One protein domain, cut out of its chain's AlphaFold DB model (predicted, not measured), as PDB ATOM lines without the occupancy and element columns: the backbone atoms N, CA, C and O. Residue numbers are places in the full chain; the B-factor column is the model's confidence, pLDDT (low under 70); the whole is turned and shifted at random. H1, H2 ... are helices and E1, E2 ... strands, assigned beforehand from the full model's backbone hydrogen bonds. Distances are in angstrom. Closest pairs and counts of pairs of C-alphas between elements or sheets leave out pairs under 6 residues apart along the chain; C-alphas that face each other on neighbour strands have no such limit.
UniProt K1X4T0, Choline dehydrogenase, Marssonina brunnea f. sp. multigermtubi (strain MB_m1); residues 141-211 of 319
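This is residues 141 to 211 of the 319 residues of the protein "Choline dehydrogenase" of Marssonina brunnea f. sp. multigermtubi (strain MB_m1) (UniProt K1X4T0). A twisted sheet of three strands makes one end of the domain; a short helix, H1, packs on edge strand E1, and a long looped tail, residues 193 to 211, makes the other end beyond H1. The 71 printed residues hold E1, E2, E3 and H1, in that order, with the sheet E1 - E2 - E3 antiparallel throughout. The class is mixed, helices and strands, with under half of the residues in named elements. The whole is compact, with a radius of gyration of the C-alphas of 12.6 A and spans of 32 by 28 by 20 A.

Begin with the sheet, a meander, each strand the antiparallel neighbour of the one before: E1, residues 145 to 152, E2, residues 155 to 164, and E3, residues 167 to 172. It is only just strongly twisted, its C-alphas up to 4.3 A off the best plane. In the hairpin E1 and E2, at 154 degrees, find N 150 and O 159 within hydrogen-bond range at 2.8 A. In the hairpin E2 and E3, at 152 degrees, N 162 and O 169 are 2.8 A apart. H1, residues 185 to 192, is on the sheet, over E1, at a height of 6.8 A over the sheet. Its line rises 40.0 degrees, and it only just stands up from the sheet. The closest C-alphas of E1 and H1 are those of Arg 148 and Leu 192, 5.5 A apart. Every O i to N i+4 pair in H1 is within hydrogen-bond range.

Find C-alpha 145 at (84.877, 158.251, 153.706); from there E1 runs 21.5 A. E2 spans 25.7 A and E3 16.3 A. H1 spans 10.4 A and ends at C-alpha 192, (83.528, 147.313, 159.567).

The C-alphas of Ile 141 and Gln 199, the two farthest apart, are 35.0 A apart. The printed part has no cut. The link E3 to H1, residues 173 to 184, is long. Look for pLDDT under 70 at residues 141 to 144 and 197 to 205.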
ATOM      1  N   ILE A 141      94.239 163.933 151.288       64.50
ATOM      2  CA  ILE A 141      93.111 163.544 150.444       64.50
ATOM      3  C   ILE A 141      91.800 163.914 151.154       64.50
ATOM      4  O   ILE A 141      91.385 163.290 152.131       64.50
ATOM      5  N   HIS A 142      91.155 164.981 150.683       62.19
ATOM      6  CA  HIS A 142      89.927 165.515 151.269       62.19
ATOM      7  C   HIS A 142      88.678 164.882 150.637       62.19
ATOM      8  O   HIS A 142      88.651 164.616 149.444       62.19
ATOM      9  N   ALA A 143      87.613 164.709 151.432       59.34
ATOM     10  CA  ALA A 143      86.288 164.216 151.011       59.34
ATOM     11  C   ALA A 143      86.129 162.701 150.761       59.34
ATOM     12  O   ALA A 143      85.139 162.280 150.168       59.34
ATOM     13  N   HIS A 144      87.022 161.871 151.302       66.12
ATOM     14  CA  HIS A 144      86.877 160.415 151.258       66.12
ATOM     15  C   HIS A 144      86.325 159.871 152.580       66.12
ATOM     16  O   HIS A 144      86.784 160.252 153.661       66.12
ATOM     17  N   HIS A 145      85.339 158.972 152.519       73.56
ATOM     18  CA  HIS A 145      84.877 158.251 153.706       73.56
ATOM     19  C   HIS A 145      85.633 156.928 153.817       73.56
ATOM     20  O   HIS A 145      85.475 156.067 152.949       73.56
ATOM     21  N   GLY A 146      86.444 156.771 154.869       78.38
ATOM     22  CA  GLY A 146      87.029 155.478 155.220       78.38
ATOM     23  C   GLY A 146      85.919 154.466 155.485       78.38
ATOM     24  O   GLY A 146      85.016 154.744 156.271       78.38
ATOM     25  N   GLN A 147      85.970 153.338 154.783       86.38
ATOM     26  CA  GLN A 147      84.966 152.275 154.860       86.38
ATOM     27  C   GLN A 147      85.429 151.163 155.792       86.38
ATOM     28  O   GLN A 147      84.686 150.751 156.677       86.38
ATOM     29  N   ARG A 148      86.674 150.713 155.605       86.62
ATOM     30  CA  ARG A 148      87.318 149.677 156.413       86.62
ATOM     31  C   ARG A 148      88.834 149.722 156.261       86.62
ATOM     32  O   ARG A 148      89.345 150.151 155.226       86.62
ATOM     33  N   MET A 149      89.537 149.264 157.281       89.44
ATOM     34  CA  MET A 149      90.952 148.926 157.240       89.44
ATOM     35  C   MET A 149      91.151 147.567 156.565       89.44
ATOM     36  O   MET A 149      90.254 146.723 156.545       89.44
ATOM     37  N   LEU A 150      92.324 147.394 155.969       87.81
ATOM     38  CA  LEU A 150      92.739 146.168 155.306       87.81
ATOM     39  C   LEU A 150      93.842 145.501 156.124       87.81
ATOM     40  O   LEU A 150      94.740 146.172 156.638       87.81
ATOM     41  N   PHE A 151      93.760 144.178 156.212       87.75
ATOM     42  CA  PHE A 151      94.636 143.324 157.003       87.75
ATOM     43  C   PHE A 151      95.160 142.188 156.123       87.75
ATOM     44  O   PHE A 151      94.454 141.743 155.218       87.75
ATOM     45  N   SER A 152      96.394 141.747 156.366       84.06
ATOM     46  CA  SER A 152      96.988 140.563 155.729       84.06
ATOM     47  C   SER A 152      97.607 139.668 156.800       84.06
ATOM     48  O   SER A 152      97.879 140.142 157.903       84.06
ATOM     49  N   SER A 153      97.861 138.398 156.480       81.00
ATOM     50  CA  SER A 153      98.565 137.457 157.366       81.00
ATOM     51  C   SER A 153      99.919 137.998 157.822       81.00
ATOM     52  O   SER A 153     100.298 137.843 158.978       81.00
ATOM     53  N   ASP A 154     100.611 138.689 156.918       79.44
ATOM     54  CA  ASP A 154     102.004 139.096 157.115       79.44
ATOM     55  C   ASP A 154     102.112 140.499 157.722       79.44
ATOM     56  O   ASP A 154     103.184 140.924 158.153       79.44
ATOM     57  N   LYS A 155     101.003 141.254 157.726       75.25
ATOM     58  CA  LYS A 155     100.987 142.633 158.208       75.25
ATOM     59  C   LYS A 155      99.669 142.988 158.903       75.25
ATOM     60  O   LYS A 155      98.618 142.994 158.251       75.25
ATOM     61  N   PRO A 156      99.729 143.440 160.172       75.56
ATOM     62  CA  PRO A 156      98.548 143.757 160.972       75.56
ATOM     63  C   PRO A 156      97.796 145.011 160.511       75.56
ATOM     64  O   PRO A 156      96.779 145.330 161.104       75.56
ATOM     65  N   ALA A 157      98.269 145.741 159.492       85.44
ATOM     66  CA  ALA A 157      97.501 146.749 158.756       85.44
ATOM     67  C   ALA A 157      98.175 147.034 157.402       85.44
ATOM     68  O   ALA A 157      99.296 147.543 157.351       85.44
ATOM     69  N   THR A 158      97.503 146.722 156.294       88.19
ATOM     70  CA  THR A 158      98.033 146.902 154.928       88.19
ATOM     71  C   THR A 158      97.530 148.165 154.244       88.19
ATOM     72  O   THR A 158      98.156 148.645 153.300       88.19
ATOM     73  N   GLY A 159      96.426 148.742 154.717       88.50
ATOM     74  CA  GLY A 159      95.870 149.954 154.132       88.50
ATOM     75  C   GLY A 159      94.456 150.265 154.598       88.50
ATOM     76  O   GLY A 159      93.951 149.698 155.566       88.50
ATOM     77  N   VAL A 160      93.805 151.175 153.880       90.25
ATOM     78  CA  VAL A 160      92.415 151.567 154.110       90.25
ATOM     79  C   VAL A 160      91.661 151.627 152.788       90.25
ATOM     80  O   VAL A 160      92.134 152.192 151.803       90.25
ATOM     81  N   GLN A 161      90.463 151.052 152.774       89.25
ATOM     82  CA  GLN A 161      89.519 151.231 151.684       89.25
ATOM     83  C   GLN A 161      88.705 152.497 151.939       89.25
ATOM     84  O   GLN A 161      88.090 152.666 152.999       89.25
ATOM     85  N   VAL A 162      88.678 153.386 150.957       90.00
ATOM     86  CA  VAL A 162      87.958 154.652 151.018       90.00
ATOM     87  C   VAL A 162      86.952 154.754 149.880       90.00
ATOM     88  O   VAL A 162      87.159 154.207 148.802       90.00
ATOM     89  N   LYS A 163      85.860 155.480 150.116       85.56
ATOM     90  CA  LYS A 163      84.845 155.776 149.099       85.56
ATOM     91  C   LYS A 163      84.875 157.256 148.724       85.56
ATOM     92  O   LYS A 163      84.869 158.104 149.624       85.56
ATOM     93  N   GLN A 164      84.867 157.544 147.425       84.06
ATOM     94  CA  GLN A 164      84.692 158.881 146.851       84.06
ATOM     95  C   GLN A 164      83.618 158.817 145.766       84.06
ATOM     96  O   GLN A 164      83.780 158.102 144.781       84.06
ATOM     97  N   GLY A 165      82.510 159.538 145.951       83.88
ATOM     98  CA  GLY A 165      81.336 159.339 145.096       83.88
ATOM     99  C   GLY A 165      80.898 157.875 145.146       83.88
ATOM    100  O   GLY A 165      80.757 157.331 146.241       83.88
ATOM    101  N   ASP A 166      80.769 157.234 143.988       84.56
ATOM    102  CA  ASP A 166      80.435 155.809 143.870       84.56
ATOM    103  C   ASP A 166      81.651 154.897 143.670       84.56
ATOM    104  O   ASP A 166      81.509 153.679 143.575       84.56
ATOM    105  N   HIS A 167      82.858 155.461 143.674       85.00
ATOM    106  CA  HIS A 167      84.085 154.708 143.460       85.00
ATOM    107  C   HIS A 167      84.776 154.357 144.777       85.00
ATOM    108  O   HIS A 167      84.838 155.151 145.725       85.00
ATOM    109  N   TYR A 168      85.322 153.145 144.812       88.31
ATOM    110  CA  TYR A 168      86.125 152.638 145.913       88.31
ATOM    111  C   TYR A 168      87.597 152.675 145.523       88.31
ATOM    112  O   TYR A 168      87.979 152.193 144.461       88.31
ATOM    113  N   TYR A 169      88.419 153.215 146.416       89.19
ATOM    114  CA  TYR A 169      89.866 153.276 146.267       89.19
ATOM    115  C   TYR A 169      90.521 152.591 147.459       89.19
ATOM    116  O   TYR A 169      90.019 152.666 148.583       89.19
ATOM    117  N   THR A 170      91.662 151.955 147.221       89.75
ATOM    118  CA  THR A 170      92.486 151.367 148.277       89.75
ATOM    119  C   THR A 170      93.747 152.196 148.435       89.75
ATOM    120  O   THR A 170      94.514 152.350 147.490       89.75
ATOM    121  N   LEU A 171      93.962 152.723 149.638       88.81
ATOM    122  CA  LEU A 171      95.189 153.414 150.011       88.81
ATOM    123  C   LEU A 171      96.063 152.433 150.794       88.81
ATOM    124  O   LEU A 171      95.708 152.048 151.909       88.81
ATOM    125  N   SER A 172      97.179 152.002 150.208       89.00
ATOM    126  CA  SER A 172      98.129 151.086 150.847       89.00
ATOM    127  C   SER A 172      99.052 151.819 151.822       89.00
ATOM    128  O   SER A 172      99.583 152.880 151.496       89.00
ATOM    129  N   ALA A 173      99.297 151.227 152.988       88.69
ATOM    130  CA  ALA A 173     100.217 151.740 153.997       88.69
ATOM    131  C   ALA A 173     101.510 150.909 154.021       88.69
ATOM    132  O   ALA A 173     101.495 149.724 154.361       88.69
ATOM    133  N   THR A 174     102.652 151.527 153.705       86.25
ATOM    134  CA  THR A 174     103.962 150.842 153.675       86.25
ATOM    135  C   THR A 174     104.548 150.638 155.066       86.25
ATOM    136  O   THR A 174     105.050 149.555 155.357       86.25
ATOM    137  N   LYS A 175     104.401 151.623 155.958       86.19
ATOM    138  CA  LYS A 175     104.863 151.554 157.352       86.19
ATOM    139  C   LYS A 175     103.701 151.279 158.295       86.19
ATOM    140  O   LYS A 175     103.453 150.124 158.624       86.19
ATOM    141  N   GLU A 176     102.918 152.305 158.599       84.38
ATOM    142  CA  GLU A 176     101.885 152.268 159.635       84.38
ATOM    143  C   GLU A 176     100.559 152.847 159.135       84.38
ATOM    144  O   GLU A 176     100.526 153.659 158.207       84.38
ATOM    145  N   ALA A 177      99.465 152.443 159.780       86.25
ATOM    146  CA  ALA A 177      98.141 153.018 159.584       86.25
ATOM    147  C   ALA A 177      97.617 153.550 160.926       86.25
ATOM    148  O   ALA A 177      97.390 152.779 161.854       86.25
ATOM    149  N   ILE A 178      97.419 154.868 161.021       86.56
ATOM    150  CA  ILE A 178      96.980 155.544 162.250       86.56
ATOM    151  C   ILE A 178      95.490 155.876 162.150       86.56
ATOM    152  O   ILE A 178      95.050 156.566 161.227       86.56
ATOM    153  N   LEU A 179      94.701 155.411 163.120       85.81
ATOM    154  CA  LEU A 179      93.254 155.604 163.137       85.81
ATOM    155  C   LEU A 179      92.825 156.793 164.013       85.81
ATOM    156  O   LEU A 179      92.588 156.655 165.209       85.81
ATOM    157  N   SER A 180      92.601 157.946 163.381       86.56
ATOM    158  CA  SER A 180      92.215 159.199 164.060       86.56
ATOM    159  C   SER A 180      90.808 159.691 163.678       86.56
ATOM    160  O   SER A 180      90.580 160.885 163.482       86.56
ATOM    161  N   ALA A 181      89.835 158.783 163.537       83.38
ATOM    162  CA  ALA A 181      88.466 159.129 163.121       83.38
ATOM    163  C   ALA A 181      87.588 159.715 164.256       83.38
ATOM    164  O   ALA A 181      86.495 160.234 163.988       83.38
ATOM    165  N   GLY A 182      88.084 159.681 165.498       83.31
ATOM    166  CA  GLY A 182      87.424 160.146 166.721       83.31
ATOM    167  C   GLY A 182      86.685 159.028 167.462       83.31
ATOM    168  O   GLY A 182      86.372 157.995 166.868       83.31
ATOM    169  N   ALA A 183      86.355 159.261 168.738       83.50
ATOM    170  CA  ALA A 183      85.831 158.250 169.668       83.50
ATOM    171  C   ALA A 183      84.618 157.454 169.144       83.50
ATOM    172  O   ALA A 183      84.504 156.267 169.413       83.50
ATOM    173  N   LEU A 184      83.749 158.065 168.329       83.75
ATOM    174  CA  LEU A 184      82.569 157.388 167.767       83.75
ATOM    175  C   LEU A 184      82.828 156.664 166.439       83.75
ATOM    176  O   LEU A 184      82.159 155.687 166.112       83.75
ATOM    177  N   ARG A 185      83.748 157.170 165.609       84.38
ATOM    178  CA  ARG A 185      83.949 156.644 164.247       84.38
ATOM    179  C   ARG A 185      85.100 155.658 164.161       84.38
ATOM    180  O   ARG A 185      85.036 154.779 163.308       84.38
ATOM    181  N   SER A 186      86.110 155.782 165.021       87.81
ATOM    182  CA  SER A 186      87.219 154.830 165.070       87.81
ATOM    183  C   SER A 186      86.728 153.410 165.400       87.81
ATOM    184  O   SER A 186      87.006 152.515 164.600       87.81
ATOM    185  N   PRO A 187      85.907 153.172 166.449       87.75
ATOM    186  CA  PRO A 187      85.405 151.826 166.733       87.75
ATOM    187  C   PRO A 187      84.515 151.282 165.615       87.75
ATOM    188  O   PRO A 187      84.636 150.122 165.236       87.75
ATOM    189  N   LYS A 188      83.669 152.136 165.019       86.25
ATOM    190  CA  LYS A 188      82.842 151.757 163.865       86.25
ATOM    191  C   LYS A 188      83.689 151.279 162.688       86.25
ATOM    192  O   LYS A 188      83.343 150.281 162.067       86.25
ATOM    193  N   LEU A 189      84.769 151.992 162.368       87.31
ATOM    194  CA  LEU A 189      85.647 151.607 161.269       87.31
ATOM    195  C   LEU A 189      86.303 150.252 161.546       87.31
ATOM    196  O   LEU A 189      86.312 149.405 160.662       87.31
ATOM    197  N   LEU A 190      86.796 150.025 162.766       86.81
ATOM    198  CA  LEU A 190      87.399 148.750 163.162       86.81
ATOM    199  C   LEU A 190      86.396 147.587 163.064       86.81
ATOM    200  O   LEU A 190      86.721 146.573 162.449       86.81
ATOM    201  N   MET A 191      85.151 147.784 163.513       86.81
ATOM    202  CA  MET A 191      84.068 146.800 163.351       86.81
ATOM    203  C   MET A 191      83.767 146.492 161.882       86.81
ATOM    204  O   MET A 191      83.694 145.330 161.498       86.81
ATOM    205  N   LEU A 192      83.682 147.511 161.020       86.00
ATOM    206  CA  LEU A 192      83.528 147.313 159.567       86.00
ATOM    207  C   LEU A 192      84.739 146.623 158.916       86.00
ATOM    208  O   LEU A 192      84.645 146.128 157.794       86.00
ATOM    209  N   SER A 193      85.874 146.592 159.614       86.44
ATOM    210  CA  SER A 193      87.099 145.916 159.185       86.44
ATOM    211  C   SER A 193      87.200 144.480 159.706       86.44
ATOM    212  O   SER A 193      88.206 143.827 159.458       86.44
ATOM    213  N   GLY A 194      86.176 143.988 160.414       81.25
ATOM    214  CA  GLY A 194      86.139 142.639 160.981       81.25
ATOM    215  C   GLY A 194      86.721 142.522 162.392       81.25
ATOM    216  O   GLY A 194      86.756 141.424 162.932       81.25
ATOM    217  N   LEU A 195      87.141 143.630 163.011       81.25
ATOM    218  CA  LEU A 195      87.623 143.655 164.392       81.25
ATOM    219  C   LEU A 195      86.494 144.126 165.308       81.25
ATOM    220  O   LEU A 195      86.073 145.271 165.204       81.25
ATOM    221  N   GLY A 196      86.003 143.280 166.210       77.56
ATOM    222  CA  GLY A 196      84.955 143.654 167.160       77.56
ATOM    223  C   GLY A 196      84.613 142.537 168.141       77.56
ATOM    224  O   GLY A 196      85.262 141.497 168.095       77.56
ATOM    225  N   PRO A 197      83.626 142.748 169.029       68.25
ATOM    226  CA  PRO A 197      83.302 141.805 170.094       68.25
ATOM    227  C   PRO A 197      82.886 140.435 169.557       68.25
ATOM    228  O   PRO A 197      82.061 140.373 168.646       68.25
ATOM    229  N   THR A 198      83.364 139.362 170.199       60.97
ATOM    230  CA  THR A 198      83.197 137.936 169.830       60.97
ATOM    231  C   THR A 198      81.771 137.503 169.494       60.97
ATOM    232  O   THR A 198      81.577 136.590 168.698       60.97
ATOM    233  N   GLN A 199      80.769 138.162 170.078       58.62
ATOM    234  CA  GLN A 199      79.347 137.898 169.828       58.62
ATOM    235  C   GLN A 199      78.875 138.372 168.440       58.62
ATOM    236  O   GLN A 199      77.871 137.878 167.939       58.62
ATOM    237  N   ILE A 200      79.576 139.335 167.837       59.28
ATOM    238  CA  ILE A 200      79.258 139.940 166.534       59.28
ATOM    239  C   ILE A 200      80.369 139.631 165.509       59.28
ATOM    240  O   ILE A 200      80.071 139.421 164.337       59.28
ATOM    241  N   LEU A 201      81.640 139.589 165.930       60.16
ATOM    242  CA  LEU A 201      82.842 139.388 165.104       60.16
ATOM    243  C   LEU A 201      83.936 138.688 165.919       60.16
ATOM    244  O   LEU A 201      83.996 138.880 167.119       60.16
ATOM    245  N   SER A 202      84.869 137.953 165.312       53.91
ATOM    246  CA  SER A 202      86.026 137.416 166.048       53.91
ATOM    247  C   SER A 202      86.988 138.540 166.481       53.91
ATOM    248  O   SER A 202      87.690 139.091 165.633       53.91
ATOM    249  N   GLY A 203      87.062 138.879 167.776       63.34
ATOM    250  CA  GLY A 203      88.083 139.809 168.282       63.34
ATOM    251  C   GLY A 203      87.729 140.633 169.530       63.34
ATOM    252  O   GLY A 203      86.847 140.283 170.313       63.34
ATOM    253  N   LEU A 204      88.501 141.717 169.710       67.94
ATOM    254  CA  LEU A 204      88.565 142.659 170.846       67.94
ATOM    255  C   LEU A 204      87.225 142.875 171.578       67.94
ATOM    256  O   LEU A 204      86.350 143.603 171.105       67.94
ATOM    257  N   CYS A 205      87.108 142.319 172.787       65.69
ATOM    258  CA  CYS A 205      85.865 142.285 173.564       65.69
ATOM    259  C   CYS A 205      85.363 143.654 174.070       65.69
ATOM    260  O   CYS A 205      84.196 143.754 174.426       65.69
ATOM    261  N   GLY A 206      86.191 144.707 174.060       76.75
ATOM    262  CA  GLY A 206      85.819 146.061 174.509       76.75
ATOM    263  C   GLY A 206      85.562 147.077 173.390       76.75
ATOM    264  O   GLY A 206      85.303 148.251 173.662       76.75
ATOM    265  N   LEU A 207      85.661 146.678 172.119       82.56
ATOM    266  CA  LEU A 207      85.607 147.640 171.021       82.56
ATOM    267  C   LEU A 207      84.207 148.251 170.858       82.56
ATOM    268  O   LEU A 207      83.223 147.543 170.656       82.56
ATOM    269  N   GLY A 208      84.134 149.586 170.884       79.56
ATOM    270  CA  GLY A 208      82.874 150.330 170.756       79.56
ATOM    271  C   GLY A 208      82.027 150.333 172.030       79.56
ATOM    272  O   GLY A 208      80.932 150.892 172.029       79.56
ATOM    273  N   GLN A 209      82.538 149.739 173.107       82.75
ATOM    274  CA  GLN A 209      81.958 149.784 174.442       82.75
ATOM    275  C   GLN A 209      82.642 150.880 175.267       82.75
ATOM    276  O   GLN A 209      83.590 151.512 174.801       82.75
ATOM    277  N   ASN A 210      82.152 151.120 176.487       84.25
ATOM    278  CA  ASN A 210      82.758 152.071 177.423       84.25
ATOM    279  C   ASN A 210      82.884 153.494 176.837       84.25
ATOM    280  O   ASN A 210      83.952 154.099 176.855       84.25
ATOM    281  N   THR A 211      81.803 154.017 176.244       84.81
ATOM    282  CA  THR A 211      81.782 155.403 175.748       84.81
ATOM    283  C   THR A 211      81.482 156.355 176.899       84.81
ATOM    284  O   THR A 211      80.453 156.217 177.556       84.81
TER     285      THR A 211